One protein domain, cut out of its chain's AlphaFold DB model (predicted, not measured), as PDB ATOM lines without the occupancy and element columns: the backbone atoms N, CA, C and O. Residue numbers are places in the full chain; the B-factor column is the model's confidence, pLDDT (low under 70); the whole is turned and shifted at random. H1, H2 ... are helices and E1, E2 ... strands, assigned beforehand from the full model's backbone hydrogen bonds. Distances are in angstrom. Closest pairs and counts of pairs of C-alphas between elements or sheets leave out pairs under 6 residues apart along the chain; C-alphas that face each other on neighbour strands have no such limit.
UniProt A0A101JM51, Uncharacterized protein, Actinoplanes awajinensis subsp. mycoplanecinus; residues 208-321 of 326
ATOM      1  N   GLU A 208     106.658-127.431 271.205       90.19
ATOM      2  CA  GLU A 208     105.525-127.323 272.098       90.19
ATOM      3  C   GLU A 208     105.435-128.582 272.955       90.19
ATOM      4  O   GLU A 208     105.701-129.704 272.503       90.19
ATOM      5  N   VAL A 209     105.060-128.385 274.215       89.75
ATOM      6  CA  VAL A 209     104.527-129.446 275.063       89.75
ATOM      7  C   VAL A 209     103.018-129.435 274.862       89.75
ATOM      8  O   VAL A 209     102.338-128.480 275.234       89.75
ATOM      9  N   VAL A 210     102.510-130.488 274.231       90.25
ATOM     10  CA  VAL A 210     101.085-130.686 273.958       90.25
ATOM     11  C   VAL A 210     100.534-131.635 275.012       90.25
ATOM     12  O   VAL A 210     101.019-132.766 275.129       90.25
ATOM     13  N   VAL A 211      99.555-131.170 275.788       89.00
ATOM     14  CA  VAL A 211      98.965-131.899 276.921       89.00
ATOM     15  C   VAL A 211      97.536-132.306 276.590       89.00
ATOM     16  O   VAL A 211      96.774-131.503 276.053       89.00
ATOM     17  N   TYR A 212      97.167-133.542 276.926       85.62
ATOM     18  CA  TYR A 212      95.863-134.119 276.584       85.62
ATOM     19  C   TYR A 212      94.953-134.251 277.799       85.62
ATOM     20  O   TYR A 212      95.418-134.508 278.911       85.62
ATOM     21  N   GLU A 213      93.649-134.118 277.567       78.69
ATOM     22  CA  GLU A 213      92.632-134.232 278.616       78.69
ATOM     23  C   GLU A 213      92.356-135.696 279.011       78.69
ATOM     24  O   GLU A 213      92.167-135.997 280.187       78.69
ATOM     25  N   GLN A 214      92.427-136.635 278.058       66.50
ATOM     26  CA  GLN A 214      92.190-138.066 278.286       66.50
ATOM     27  C   GLN A 214      93.340-138.923 277.721       66.50
ATOM     28  O   GLN A 214      93.683-138.821 276.545       66.50
ATOM     29  N   GLY A 215      93.936-139.805 278.536       59.34
ATOM     30  CA  GLY A 215      94.685-140.976 278.028       59.34
ATOM     31  C   GLY A 215      93.734-142.174 277.852       59.34
ATOM     32  O   GLY A 215      92.664-142.124 278.450       59.34
ATOM     33  N   PRO A 216      94.043-143.272 277.120       49.62
ATOM     34  CA  PRO A 216      95.181-143.629 276.271       49.62
ATOM     35  C   PRO A 216      94.719-143.931 274.818       49.62
ATOM     36  O   PRO A 216      94.625-145.087 274.406       49.62
ATOM     37  N   ARG A 217      94.403-142.901 274.023       54.28
ATOM     38  CA  ARG A 217      94.123-143.036 272.569       54.28
ATOM     39  C   ARG A 217      94.836-141.945 271.759       54.28
ATOM     40  O   ARG A 217      94.276-141.360 270.840       54.28
ATOM     41  N   CYS A 218      96.054-141.600 272.170       57.22
ATOM     42  CA  CYS A 218      96.565-140.241 271.973       57.22
ATOM     43  C   CYS A 218      97.305-139.964 270.661       57.22
ATOM     44  O   CYS A 218      97.668-138.817 270.440       57.22
ATOM     45  N   ALA A 219      97.570-140.940 269.793       56.16
ATOM     46  CA  ALA A 219      98.194-140.631 268.507       56.16
ATOM     47  C   ALA A 219      98.047-141.769 267.502       56.16
ATOM     48  O   ALA A 219      98.371-142.915 267.805       56.16
ATOM     49  N   MET A 220      97.656-141.430 266.274       56.66
ATOM     50  CA  MET A 220      97.947-142.261 265.109       56.66
ATOM     51  C   MET A 220      99.303-141.811 264.562       56.66
ATOM     52  O   MET A 220      99.461-140.653 264.165       56.66
ATOM     53  N   THR A 221     100.301-142.695 264.568       57.53
ATOM     54  CA  THR A 221     101.586-142.402 263.918       57.53
ATOM     55  C   THR A 221     101.404-142.545 262.409       57.53
ATOM     56  O   THR A 221     101.078-143.631 261.936       57.53
ATOM     57  N   ILE A 222     101.600-141.471 261.642       55.66
ATOM     58  CA  ILE A 222     101.637-141.579 260.178       55.66
ATOM     59  C   ILE A 222     103.040-142.045 259.793       55.66
ATOM     60  O   ILE A 222     104.016-141.374 260.121       55.66
ATOM     61  N   GLY A 223     103.150-143.147 259.054       50.16
ATOM     62  CA  GLY A 223     104.368-143.426 258.287       50.16
ATOM     63  C   GLY A 223     105.157-144.678 258.650       50.16
ATOM     64  O   GLY A 223     106.238-144.855 258.103       50.16
ATOM     65  N   ALA A 224     104.638-145.573 259.484       47.88
ATOM     66  CA  ALA A 224     105.042-146.969 259.386       47.88
ATOM     67  C   ALA A 224     103.975-147.659 258.535       47.88
ATOM     68  O   ALA A 224     102.877-147.913 259.010       47.88
ATOM     69  N   THR A 225     104.237-147.885 257.252       47.75
ATOM     70  CA  THR A 225     103.656-149.070 256.627       47.75
ATOM     71  C   THR A 225     104.546-150.238 257.016       47.75
ATOM     72  O   THR A 225     105.767-150.077 257.045       47.75
ATOM     73  N   ASP A 226     103.978-151.389 257.360       46.62
ATOM     74  CA  ASP A 226     104.800-152.591 257.485       46.62
ATOM     75  C   ASP A 226     105.432-152.915 256.114       46.62
ATOM     76  O   ASP A 226     105.095-152.309 255.092       46.62
ATOM     77  N   PHE A 227     106.357-153.877 256.059       42.78
ATOM     78  CA  PHE A 227     106.920-154.349 254.783       42.78
ATOM     79  C   PHE A 227     105.844-154.850 253.791       42.78
ATOM     80  O   PHE A 227     106.149-155.055 252.621       42.78
ATOM     81  N   ALA A 228     104.593-155.020 254.237       47.91
ATOM     82  CA  ALA A 228     103.440-155.421 253.439       47.91
ATOM     83  C   ALA A 228     102.520-154.243 253.041       47.91
ATOM     84  O   ALA A 228     101.427-154.477 252.522       47.91
ATOM     85  N   GLY A 229     102.926-152.986 253.263       47.22
ATOM     86  CA  GLY A 229     102.170-151.803 252.837       47.22
ATOM     87  C   GLY A 229     100.941-151.480 253.695       47.22
ATOM     88  O   GLY A 229     100.152-150.610 253.324       47.22
ATOM     89  N   ARG A 230     100.751-152.145 254.840       47.16
ATOM     90  CA  ARG A 230      99.610-151.895 255.732       47.16
ATOM     91  C   ARG A 230      99.923-150.732 256.663       47.16
ATOM     92  O   ARG A 230     101.024-150.702 257.208       47.16
ATOM     93  N   PRO A 231      98.984-149.799 256.905       50.91
ATOM     94  CA  PRO A 231      99.186-148.743 257.887       50.91
ATOM     95  C   PRO A 231      99.397-149.375 259.266       50.91
ATOM     96  O   PRO A 231      98.495-149.989 259.834       50.91
ATOM     97  N   VAL A 232     100.596-149.226 259.818       48.00
ATOM     98  CA  VAL A 232     100.896-149.614 261.191       48.00
ATOM     99  C   VAL A 232     100.293-148.545 262.090       48.00
ATOM    100  O   VAL A 232     100.914-147.534 262.422       48.00
ATOM    101  N   THR A 233      99.058-148.780 262.518       47.38
ATOM    102  CA  THR A 233      98.535-148.205 263.755       47.38
ATOM    103  C   THR A 233      99.328-148.788 264.917       47.38
ATOM    104  O   THR A 233      98.927-149.770 265.538       47.38
ATOM    105  N   LEU A 234     100.476-148.187 265.221       47.69
ATOM    106  CA  LEU A 234     101.051-148.301 266.554       47.69
ATOM    107  C   LEU A 234     100.110-147.535 267.482       47.69
ATOM    108  O   LEU A 234     100.196-146.311 267.592       47.69
ATOM    109  N   LEU A 235      99.159-148.255 268.082       47.78
ATOM    110  CA  LEU A 235      98.510-147.801 269.304       47.78
ATOM    111  C   LEU A 235      99.627-147.635 270.330       47.78
ATOM    112  O   LEU A 235     100.183-148.615 270.823       47.78
ATOM    113  N   ASP A 236     100.013-146.386 270.559       48.94
ATOM    114  CA  ASP A 236     101.070-146.077 271.503       48.94
ATOM    115  C   ASP A 236     100.676-146.521 272.913       48.94
ATOM    116  O   ASP A 236      99.503-146.500 273.300       48.94
ATOM    117  N   ALA A 237     101.701-146.928 273.657       47.12
ATOM    118  CA  ALA A 237     101.623-147.472 274.999       47.12
ATOM    119  C   ALA A 237     100.708-146.655 275.943       47.12
ATOM    120  O   ALA A 237     100.623-145.424 275.837       47.12
ATOM    121  N   PRO A 238     100.053-147.312 276.919       47.75
ATOM    122  CA  PRO A 238      99.280-146.619 277.946       47.75
ATOM    123  C   PRO A 238     100.153-145.564 278.647       47.75
ATOM    124  O   PRO A 238     101.168-145.899 279.250       47.75
ATOM    125  N   GLY A 239      99.775-144.279 278.561       55.44
ATOM    126  CA  GLY A 239     100.460-143.197 279.287       55.44
ATOM    127  C   GLY A 239     100.806-141.919 278.512       55.44
ATOM    128  O   GLY A 239     101.401-141.015 279.098       55.44
ATOM    129  N   CYS A 240     100.428-141.772 277.238       64.44
ATOM    130  CA  CYS A 240     100.671-140.541 276.469       64.44
ATOM    131  C   CYS A 240      99.773-139.358 276.901       64.44
ATOM    132  O   CYS A 240      98.956-138.880 276.123       64.44
ATOM    133  N   ARG A 241      99.914-138.856 278.134       77.25
ATOM    134  CA  ARG A 241      99.251-137.613 278.596       77.25
ATOM    135  C   ARG A 241      99.906-136.340 278.052       77.25
ATOM    136  O   ARG A 241      99.323-135.266 278.137       77.25
ATOM    137  N   GLN A 242     101.099-136.467 277.480       85.31
ATOM    138  CA  GLN A 242     101.858-135.350 276.931       85.31
ATOM    139  C   GLN A 242     102.767-135.790 275.783       85.31
ATOM    140  O   GLN A 242     103.325-136.891 275.810       85.31
ATOM    141  N   ILE A 243     102.956-134.911 274.801       88.38
ATOM    142  CA  ILE A 243     103.940-135.062 273.723       88.38
ATOM    143  C   ILE A 243     104.770-133.784 273.644       88.38
ATOM    144  O   ILE A 243     104.249-132.687 273.789       88.38
ATOM    145  N   VAL A 244     106.070-133.942 273.406       89.69
ATOM    146  CA  VAL A 244     106.979-132.830 273.116       89.69
ATOM    147  C   VAL A 244     107.326-132.891 271.636       89.69
ATOM    148  O   VAL A 244     107.906-133.881 271.176       89.69
ATOM    149  N   GLY A 245     106.965-131.864 270.875       90.38
ATOM    150  CA  GLY A 245     107.150-131.880 269.428       90.38
ATOM    151  C   GLY A 245     106.864-130.550 268.754       90.38
ATOM    152  O   GLY A 245     106.524-129.567 269.396       90.38
ATOM    153  N   HIS A 246     107.036-130.531 267.444       88.50
ATOM    154  CA  HIS A 246     106.738-129.398 266.585       88.50
ATOM    155  C   HIS A 246     105.334-129.570 266.016       88.50
ATOM    156  O   HIS A 246     105.079-130.551 265.312       88.50
ATOM    157  N   VAL A 247     104.427-128.641 266.309       89.50
ATOM    158  CA  VAL A 247     103.096-128.633 265.697       89.50
ATOM    159  C   VAL A 247     103.232-128.125 264.263       89.50
ATOM    160  O   VAL A 247     103.676-127.003 264.035       89.50
ATOM    161  N   LEU A 248     102.907-128.978 263.292       85.06
ATOM    162  CA  LEU A 248     103.003-128.650 261.868       85.06
ATOM    163  C   LEU A 248     101.714-128.040 261.326       85.06
ATOM    164  O   LEU A 248     101.747-127.158 260.475       85.06
ATOM    165  N   SER A 249     100.583-128.548 261.803       86.00
ATOM    166  CA  SER A 249      99.249-128.105 261.418       86.00
ATOM    167  C   SER A 249      98.297-128.367 262.573       86.00
ATOM    168  O   SER A 249      98.358-129.430 263.194       86.00
ATOM    169  N   ASP A 250      97.423-127.410 262.845       84.62
ATOM    170  CA  ASP A 250      96.324-127.496 263.803       84.62
ATOM    171  C   ASP A 250      94.952-127.450 263.112       84.62
ATOM    172  O   ASP A 250      93.958-127.050 263.711       84.62
ATOM    173  N   ALA A 251      94.886-127.904 261.856       81.94
ATOM    174  CA  ALA A 251      93.639-127.983 261.108       81.94
ATOM    175  C   ALA A 251      92.638-128.936 261.782       81.94
ATOM    176  O   ALA A 251      92.950-130.088 262.089       81.94
ATOM    177  N   GLU A 252      91.402-128.489 261.984       78.38
ATOM    178  CA  GLU A 252      90.352-129.363 262.504       78.38
ATOM    179  C   GLU A 252      90.045-130.516 261.522       78.38
ATOM    180  O   GLU A 252      90.041-130.305 260.306       78.38
ATOM    181  N   PRO A 253      89.800-131.754 262.004       86.31
ATOM    182  CA  PRO A 253      89.724-132.167 263.410       86.31
ATOM    183  C   PRO A 253      91.041-132.740 263.983       86.31
ATOM    184  O   PRO A 253      91.023-133.333 265.064       86.31
ATOM    185  N   TRP A 254      92.177-132.609 263.285       85.38
ATOM    186  CA  TRP A 254      93.436-133.282 263.637       85.38
ATOM    187  C   TRP A 254      94.636-132.338 263.698       85.38
ATOM    188  O   TRP A 254      95.087-131.811 262.685       85.38
ATOM    189  N   THR A 255      95.292-132.297 264.849       87.44
ATOM    190  CA  THR A 255      96.600-131.662 264.990       87.44
ATOM    191  C   THR A 255      97.707-132.636 264.585       87.44
ATOM    192  O   THR A 255      97.759-133.773 265.060       87.44
ATOM    193  N   THR A 256      98.603-132.197 263.702       87.12
ATOM    194  CA  THR A 256      99.769-132.972 263.253       87.12
ATOM    195  C   THR A 256     101.023-132.475 263.956       87.12
ATOM    196  O   THR A 256     101.383-131.303 263.847       87.12
ATOM    197  N   VAL A 257     101.710-133.376 264.653       88.06
ATOM    198  CA  VAL A 257     102.900-133.082 265.456       88.06
ATOM    199  C   VAL A 257     104.065-133.946 264.990       88.06
ATOM    200  O   VAL A 257     103.924-135.161 264.883       88.06
ATOM    201  N   VAL A 258     105.233-133.347 264.762       87.06
ATOM    202  CA  VAL A 258     106.503-134.082 264.642       87.06
ATOM    203  C   VAL A 258     107.156-134.131 266.008       87.06
ATOM    204  O   VAL A 258     107.548-133.099 266.551       87.06
ATOM    205  N   THR A 259     107.295-135.316 266.583       86.75
ATOM    206  CA  THR A 259     107.916-135.467 267.902       86.75
ATOM    207  C   THR A 259     109.370-134.992 267.919       86.75
ATOM    208  O   THR A 259     110.136-135.213 266.985       86.75
ATOM    209  N   ALA A 260     109.787-134.335 269.002       84.38
ATOM    210  CA  ALA A 260     111.138-133.779 269.098       84.38
ATOM    211  C   ALA A 260     112.231-134.858 269.252       84.38
ATOM    212  O   ALA A 260     113.376-134.604 268.892       84.38
ATOM    213  N   GLY A 261     111.889-136.038 269.788       78.81
ATOM    214  CA  GLY A 261     112.830-137.138 270.031       78.81
ATOM    215  C   GLY A 261     113.005-138.063 268.827       78.81
ATOM    216  O   GLY A 261     114.085-138.146 268.257       78.81
ATOM    217  N   ASP A 262     111.934-138.748 268.433       77.75
ATOM    218  CA  ASP A 262     111.922-139.756 267.363       77.75
ATOM    219  C   ASP A 262     111.553-139.196 265.976       77.75
ATOM    220  O   ASP A 262     111.567-139.947 265.004       77.75
ATOM    221  N   ARG A 263     111.237-137.894 265.865       78.62
ATOM    222  CA  ARG A 263     110.835-137.196 264.620       78.62
ATOM    223  C   ARG A 263     109.715-137.893 263.850       78.62
ATOM    224  O   ARG A 263     109.610-137.749 262.637       78.62
ATOM    225  N   ARG A 264     108.852-138.626 264.547       81.44
ATOM    226  CA  ARG A 264     107.699-139.283 263.937       81.44
ATOM    227  C   ARG A 264     106.542-138.306 263.840       81.44
ATOM    228  O   ARG A 264     106.314-137.502 264.745       81.44
ATOM    229  N   LEU A 265     105.785-138.417 262.754       80.19
ATOM    230  CA  LEU A 265     104.519-137.716 262.603       80.19
ATOM    231  C   LEU A 265     103.447-138.394 263.441       80.19
ATOM    232  O   LEU A 265     103.190-139.588 263.300       80.19
ATOM    233  N   ARG A 266     102.770-137.607 264.263       82.25
ATOM    234  CA  ARG A 266     101.630-138.026 265.066       82.25
ATOM    235  C   ARG A 266     100.440-137.157 264.712       82.25
ATOM    236  O   ARG A 266     100.543-135.934 264.768       82.25
ATOM    237  N   ARG A 267      99.316-137.780 264.360       82.38
ATOM    238  CA  ARG A 267      98.022-137.095 264.271       82.38
ATOM    239  C   ARG A 267      97.239-137.351 265.532       82.38
ATOM    240  O   ARG A 267      97.107-138.499 265.963       82.38
ATOM    241  N   ILE A 268      96.723-136.272 266.089       83.44
ATOM    242  CA  ILE A 268      96.027-136.281 267.366       83.44
ATOM    243  C   ILE A 268      94.733-135.496 267.198       83.44
ATOM    244  O   ILE A 268      94.771-134.444 266.554       83.44
ATOM    245  N   PRO A 269      93.590-135.980 267.711       85.81
ATOM    246  CA  PRO A 269      92.351-135.223 267.629       85.81
ATOM    247  C   PRO A 269      92.532-133.878 268.332       85.81
ATOM    248  O   PRO A 269      92.919-133.848 269.502       85.81
ATOM    249  N   THR A 270      92.251-132.774 267.639       88.56
ATOM    250  CA  THR A 270      92.414-131.424 268.205       88.56
ATOM    251  C   THR A 270      91.547-131.250 269.456       88.56
ATOM    252  O   THR A 270      92.008-130.691 270.444       88.56
ATOM    253  N   ALA A 271      90.349-131.849 269.471       88.06
ATOM    254  CA  ALA A 271      89.438-131.854 270.619       88.06
ATOM    255  C   ALA A 271      89.999-132.543 271.881       88.06
ATOM    256  O   ALA A 271      89.469-132.343 272.965       88.06
ATOM    257  N   GLY A 272      91.049-133.365 271.762       86.06
ATOM    258  CA  GLY A 272      91.695-134.010 272.909       86.06
ATOM    259  C   GLY A 272      92.822-133.186 273.538       86.06
ATOM    260  O   GLY A 272      93.388-133.614 274.548       86.06
ATOM    261  N   ILE A 273      93.193-132.051 272.937       88.88
ATOM    262  CA  ILE A 273      94.280-131.186 273.406       88.88
ATOM    263  C   ILE A 273      93.732-130.239 274.472       88.88
ATOM    264  O   ILE A 273      92.927-129.363 274.175       88.88
ATOM    265  N   ARG A 274      94.218-130.381 275.707       89.12
ATOM    266  CA  ARG A 274      93.834-129.519 276.832       89.12
ATOM    267  C   ARG A 274      94.510-128.155 276.738       89.12
ATOM    268  O   ARG A 274      93.864-127.127 276.895       89.12
ATOM    269  N   TYR A 275      95.824-128.151 276.520       88.12
ATOM    270  CA  TYR A 275      96.604-126.936 276.297       88.12
ATOM    271  C   TYR A 275      97.925-127.244 275.583       88.12
ATOM    272  O   TYR A 275      98.382-128.392 275.524       88.12
ATOM    273  N   ARG A 276      98.526-126.190 275.026       89.94
ATOM    274  CA  ARG A 276      99.829-126.201 274.360       89.94
ATOM    275  C   ARG A 276     100.686-125.108 274.967       89.94
ATOM    276  O   ARG A 276     100.232-123.971 275.076       89.94
ATOM    277  N   GLU A 277     101.917-125.438 275.313       88.50
ATOM    278  CA  GLU A 277     102.879-124.447 275.784       88.50
ATOM    279  C   GLU A 277     104.193-124.546 275.020       88.50
ATOM    280  O   GLU A 277     104.728-125.632 274.787       88.50
ATOM    281  N   LEU A 278     104.723-123.383 274.645       87.38
ATOM    282  CA  LEU A 278     105.995-123.268 273.947       87.38
ATOM    283  C   LEU A 278     107.146-123.527 274.908       87.38
ATOM    284  O   LEU A 278     107.170-123.035 276.036       87.38
ATOM    285  N   CYS A 279     108.151-124.247 274.428       85.94
ATOM    286  CA  CYS A 279     109.346-124.532 275.196       85.94
ATOM    287  C   CYS A 279     110.607-124.468 274.342       85.94
ATOM    288  O   CYS A 279     110.582-124.576 273.116       85.94
ATOM    289  N   HIS A 280     111.748-124.316 275.014       83.62
ATOM    290  CA  HIS A 280     113.045-124.312 274.353       83.62
ATOM    291  C   HIS A 280     113.650-125.713 274.338       83.62
ATOM    292  O   HIS A 280     113.976-126.289 275.384       83.62
ATOM    293  N   LEU A 281     113.844-126.262 273.139       82.06
ATOM    294  CA  LEU A 281     114.668-127.447 272.965       82.06
ATOM    295  C   LEU A 281     116.139-127.021 273.006       82.06
ATOM    296  O   LEU A 281     116.603-126.244 272.168       82.06
ATOM    297  N   ASN A 282     116.851-127.496 274.029       73.31
ATOM    298  CA  ASN A 282     118.233-127.109 274.300       73.31
ATOM    299  C   ASN A 282     119.095-127.220 273.034       73.31
ATOM    300  O   ASN A 282     119.059-128.242 272.355       73.31
ATOM    301  N   ARG A 283     119.916-126.192 272.775       70.62
ATOM    302  CA  ARG A 283     120.867-126.096 271.646       70.62
ATOM    303  C   ARG A 283     120.248-125.946 270.252       70.62
ATOM    304  O   ARG A 283     121.000-125.708 269.314       70.62
ATOM    305  N   VAL A 284     118.926-126.046 270.108       70.75
ATOM    306  CA  VAL A 284     118.249-125.890 268.810       70.75
ATOM    307  C   VAL A 284     117.721-124.473 268.627       70.75
ATOM    308  O   VAL A 284     117.868-123.921 267.546       70.75
ATOM    309  N   GLN A 285     117.174-123.855 269.677       71.56
ATOM    310  CA  GLN A 285     116.659-122.485 269.626       71.56
ATOM    311  C   GLN A 285     117.274-121.635 270.750       71.56
ATOM    312  O   GLN A 285     117.327-122.102 271.892       71.56
ATOM    313  N   PRO A 286     117.721-120.394 270.475       67.94
ATOM    314  CA  PRO A 286     118.165-119.478 271.519       67.94
ATOM    315  C   PRO A 286     117.015-119.176 272.488       67.94
ATOM    316  O   PRO A 286     115.864-119.005 272.076       67.94
ATOM    317  N   SER A 287     117.325-119.113 273.784       68.50
ATOM    318  CA  SER A 287     116.351-118.771 274.822       68.50
ATOM    319  C   SER A 287     115.789-117.362 274.608       68.50
ATOM    320  O   SER A 287     116.502-116.446 274.197       68.50
ATOM    321  N   GLY A 288     114.489-117.191 274.857       68.88
ATOM    322  CA  GLY A 288     113.828-115.882 274.876       68.88
ATOM    323  C   GLY A 288     113.593-115.227 273.525       68.88
ATOM    324  O   GLY A 288     113.125-114.091 273.482       68.88
ATOM    325  N   ARG A 289     113.886-115.913 272.414       73.69
ATOM    326  CA  ARG A 289     113.644-115.373 271.073       73.69
ATOM    327  C   ARG A 289     112.454-116.031 270.390       73.69
ATOM    328  O   ARG A 289     112.382-117.254 270.258       73.69
ATOM    329  N   ARG A 290     111.559-115.172 269.899       75.12
ATOM    330  CA  ARG A 290     110.398-115.544 269.089       75.12
ATOM    331  C   ARG A 290     110.859-116.135 267.747       75.12
ATOM    332  O   ARG A 290     111.829-115.626 267.178       75.12
ATOM    333  N   PRO A 291     110.186-117.169 267.214       74.62
ATOM    334  CA  PRO A 291     110.366-117.575 265.823       74.62
ATOM    335  C   PRO A 291     110.081-116.403 264.874       74.62
ATOM    336  O   PRO A 291     109.139-115.649 265.105       74.62
ATOM    337  N   LEU A 292     110.864-116.255 263.796       75.62
ATOM    338  CA  LEU A 292     110.730-115.114 262.880       75.62
ATOM    339  C   LEU A 292     109.329-115.022 262.264       75.62
ATOM    340  O   LEU A 292     108.768-113.932 262.226       75.62
ATOM    341  N   LEU A 293     108.741-116.150 261.843       76.06
ATOM    342  CA  LEU A 293     107.391-116.136 261.269       76.06
ATOM    343  C   LEU A 293     106.372-115.549 262.253       76.06
ATOM    344  O   LEU A 293     105.527-114.764 261.860       76.06
ATOM    345  N   TRP A 294     106.494-115.851 263.545       79.44
ATOM    346  CA  TRP A 294     105.572-115.338 264.558       79.44
ATOM    347  C   TRP A 294     105.755-113.843 264.817       79.44
ATOM    348  O   TRP A 294     104.793-113.168 265.169       79.44
ATOM    349  N   VAL A 295     106.974-113.324 264.637       80.69
ATOM    350  CA  VAL A 295     107.228-111.876 264.653       80.69
ATOM    351  C   VAL A 295     106.539-111.215 263.462       80.69
ATOM    352  O   VAL A 295     105.844-110.224 263.652       80.69
ATOM    353  N   ILE A 296     106.681-111.786 262.262       81.12
ATOM    354  CA  ILE A 296     106.050-111.277 261.032       81.12
ATOM    355  C   ILE A 296     104.518-111.320 261.147       81.12
ATOM    356  O   ILE A 296     103.835-110.353 260.824       81.12
ATOM    357  N   GLU A 297     103.972-112.417 261.666       84.44
ATOM    358  CA  GLU A 297     102.533-112.625 261.853       84.44
ATOM    359  C   GLU A 297     101.968-111.936 263.106       84.44
ATOM    360  O   GLU A 297     100.787-112.089 263.403       84.44
ATOM    361  N   HIS A 298     102.787-111.193 263.860       81.69
ATOM    362  CA  HIS A 298     102.385-110.508 265.095       81.69
ATOM    363  C   HIS A 298     101.721-111.430 266.137       81.69
ATOM    364  O   HIS A 298     100.904-110.989 266.949       81.69
ATOM    365  N   ARG A 299     102.085-112.718 266.163       78.56
ATOM    366  CA  ARG A 299     101.546-113.658 267.152       78.56
ATOM    367  C   ARG A 299     102.115-113.358 268.538       78.56
ATOM    368  O   ARG A 299     103.310-113.089 268.708       78.56
ATOM    369  N   GLY A 300     101.254-113.452 269.550       73.62
ATOM    370  CA  GLY A 300     101.680-113.452 270.944       73.62
ATOM    371  C   GLY A 300     102.681-114.582 271.190       73.62
ATOM    372  O   GLY A 300     102.485-115.710 270.750       73.62
ATOM    373  N   TYR A 301     103.773-114.278 271.885       69.25
ATOM    374  CA  TYR A 301     104.755-115.275 272.296       69.25
ATOM    375  C   TYR A 301     104.998-115.117 273.788       69.25
ATOM    376  O   TYR A 301     105.729-114.224 274.221       69.25
ATOM    377  N   ALA A 302     104.359-115.993 274.554       66.19
ATOM    378  CA  ALA A 302     104.610-116.191 275.968       66.19
ATOM    379  C   ALA A 302     105.432-117.478 276.111       66.19
ATOM    380  O   ALA A 302     104.895-118.538 276.409       66.19
ATOM    381  N   SER A 303     106.734-117.411 275.813       64.44
ATOM    382  CA  SER A 303     107.633-118.502 276.196       64.44
ATOM    383  C   SER A 303     108.168-118.211 277.587       64.44
ATOM    384  O   SER A 303     108.834-117.187 277.766       64.44
ATOM    385  N   PRO A 304     107.958-119.102 278.563       62.34
ATOM    386  CA  PRO A 304     108.464-118.916 279.916       62.34
ATOM    387  C   PRO A 304     110.000-119.048 280.031       62.34
ATOM    388  O   PRO A 304     110.520-119.232 281.127       62.34
ATOM    389  N   ASN A 305     110.765-118.992 278.928       71.00
ATOM    390  CA  ASN A 305     112.202-119.314 278.890       71.00
ATOM    391  C   ASN A 305     112.528-120.694 279.496       71.00
ATOM    392  O   ASN A 305     113.675-120.978 279.848       71.00
ATOM    393  N   LEU A 306     111.528-121.573 279.610       83.12
ATOM    394  CA  LEU A 306     111.686-122.902 280.178       83.12
ATOM    395  C   LEU A 306     112.173-123.866 279.102       83.12
ATOM    396  O   LEU A 306     111.713-123.868 277.957       83.12
ATOM    397  N   SER A 307     113.110-124.729 279.490       85.94
ATOM    398  CA  SER A 307     113.489-125.852 278.644       85.94
ATOM    399  C   SER A 307     112.322-126.832 278.534       85.94
ATOM    400  O   SER A 307     111.594-127.047 279.505       85.94
ATOM    401  N   CYS A 308     112.177-127.489 277.382       86.75
ATOM    402  CA  CYS A 308     111.127-128.497 277.184       86.75
ATOM    403  C   CYS A 308     111.173-129.616 278.227       86.75
ATOM    404  O   CYS A 308     110.137-130.157 278.599       86.75
ATOM    405  N   LYS A 309     112.368-129.929 278.747       88.50
ATOM    406  CA  LYS A 309     112.543-130.880 279.849       88.50
ATOM    407  C   LYS A 309     111.877-130.381 281.136       88.50
ATOM    408  O   LYS A 309     111.047-131.092 281.688       88.50
ATOM    409  N   ARG A 310     112.203-129.161 281.583       87.88
ATOM    410  CA  ARG A 310     111.626-128.582 282.810       87.88
ATOM    411  C   ARG A 310     110.124-128.381 282.680       87.88
ATOM    412  O   ARG A 310     109.397-128.691 283.615       87.88
ATOM    413  N   LEU A 311     109.664-127.905 281.523       88.38
ATOM    414  CA  LEU A 311     108.240-127.708 281.293       88.38
ATOM    415  C   LEU A 311     107.481-129.039 281.337       88.38
ATOM    416  O   LEU A 311     106.518-129.169 282.078       88.38
ATOM    417  N   SER A 312     107.975-130.056 280.632       88.81
ATOM    418  CA  SER A 312     107.436-131.420 280.680       88.81
ATOM    419  C   SER A 312     107.397-131.984 282.109       88.81
ATOM    420  O   SER A 312     106.413-132.590 282.514       88.81
ATOM    421  N   GLU A 313     108.430-131.750 282.921       89.19
ATOM    422  CA  GLU A 313     108.450-132.160 284.333       89.19
ATOM    423  C   GLU A 313     107.447-131.385 285.205       89.19
ATOM    424  O   GLU A 313     106.865-131.970 286.120       89.19
ATOM    425  N   ASN A 314     107.239-130.092 284.942       87.88
ATOM    426  CA  ASN A 314     106.246-129.270 285.640       87.88
ATOM    427  C   ASN A 314     104.822-129.712 285.283       87.88
ATOM    428  O   ASN A 314     104.015-129.933 286.179       87.88
ATOM    429  N   VAL A 315     104.545-129.930 283.995       85.44
ATOM    430  CA  VAL A 315     103.269-130.462 283.496       85.44
ATOM    431  C   VAL A 315     102.970-131.824 284.118       85.44
ATOM    432  O   VAL A 315     101.859-132.052 284.601       85.44
ATOM    433  N   LYS A 316     103.959-132.729 284.166       85.31
ATOM    434  CA  LYS A 316     103.811-134.027 284.844       85.31
ATOM    435  C   LYS A 316     103.437-133.860 286.313       85.31
ATOM    436  O   LYS A 316     102.533-134.549 286.771       85.31
ATOM    437  N   ARG A 317     104.104-132.952 287.036       85.75
ATOM    438  CA  ARG A 317     103.810-132.671 288.450       85.75
ATOM    439  C   ARG A 317     102.405-132.101 288.637       85.75
ATOM    440  O   ARG A 317     101.638-132.678 289.395       85.75
ATOM    441  N   ALA A 318     102.029-131.091 287.859       82.62
ATOM    442  CA  ALA A 318     100.688-130.502 287.873       82.62
ATOM    443  C   ALA A 318      99.578-131.506 287.515       82.62
ATOM    444  O   ALA A 318      98.448-131.404 287.979       82.62
ATOM    445  N   THR A 319      99.890-132.500 286.680       77.12
ATOM    446  CA  THR A 319      98.946-133.570 286.323       77.12
ATOM    447  C   THR A 319      98.779-134.598 287.449       77.12
ATOM    448  O   THR A 319      97.736-135.245 287.529       77.12
ATOM    449  N   LEU A 320      99.805-134.791 288.283       79.12
ATOM    450  CA  LEU A 320      99.765-135.680 289.448       79.12
ATOM    451  C   LEU A 320      99.163-134.989 290.678       79.12
ATOM    452  O   LEU A 320      98.554-135.663 291.501       79.12
ATOM    453  N   ASP A 321      99.306-133.669 290.773       79.62
ATOM    454  CA  ASP A 321      98.786-132.841 291.857       79.62
ATOM    455  C   ASP A 321      98.144-131.558 291.288       79.62
ATOM    456  O   ASP A 321      98.835-130.547 291.097       79.62
TER     457      ASP A 321
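Overview. This is residues 208 to 321 of the 326 residues of an uncharacterized protein of Actinoplanes awajinensis subsp. mycoplanecinus (UniProt A0A101JM51). One strongly twisted sheet of six strands bends over at E3, and H2 packs on one face at its E1 and E6 end. Residues 292 to 298, with H1, stick out, and residues 223 to 241 form a long loop from edge strand E2. The printed part has 114 residues, 52 in named elements, under half; the order is E1 E2 E3 E4 E5 E6 H1 H2, class mixed. The sheet, E2 E5 E4 E3 E1 E6, is antiparallel; the whole is compact, radius of gyration of the C-alphas 15.1 A, spans 46 by 36 by 28 A.

Along the chain. Find C-alpha 208 at (105.525, -127.323, 272.098), where E1, residues 208 to 212, begins. Next come E2, 220 to 222, and E3, 242 to 249, 17.3 A long. Then read E4, 254 to 259, 15.3 A; E5, 265 to 269; and E6, 273 to 279, 16.6 A. H1 holds 292 to 296; H2, 308 to 320, runs 18.2 A to C-alpha 320 at (99.765, -135.680, 289.448).

Arrangement. E3 bends by 77 degrees at residue 245, pairing with E1 over 242 to 245 and with E4 over 245 to 249. Look for N 210 and O 243, 2.8 A, and N 248 and O 256, 2.8 A, within hydrogen-bond range. E3 E4 E5 is a meander, each strand the antiparallel neighbour of the one before; with E2 it is a Greek key, four strands in a row with the first, E2, the antiparallel neighbour of the fourth, E5, and N 222 and O 265 of that pair are within hydrogen-bond range at 3.0 A. E6 pairs with E1 at N 209 and O 277, 2.8 A. H2 is over E1 at a height of 9.1 A over the sheet, and the closest C-alphas of H2 and E1 are those of Ser 312 and Val 209, 6.6 A apart; H2 and the sheet are two layers, a helix on one face of a sheet. H1 is not on the sheet. In H1 and H2 every O i to N i+4 pair is within range.

Size, cuts and confidence. The C-alphas of Ala 228 and His 298, the two farthest apart, are 46.4 A apart. The printed part has no cut; the links E2 to E3, E6 to H1 and H1 to H2 are long. Model confidence is under 70 at residues 214 to 240, 286 to 288 and 301 to 304.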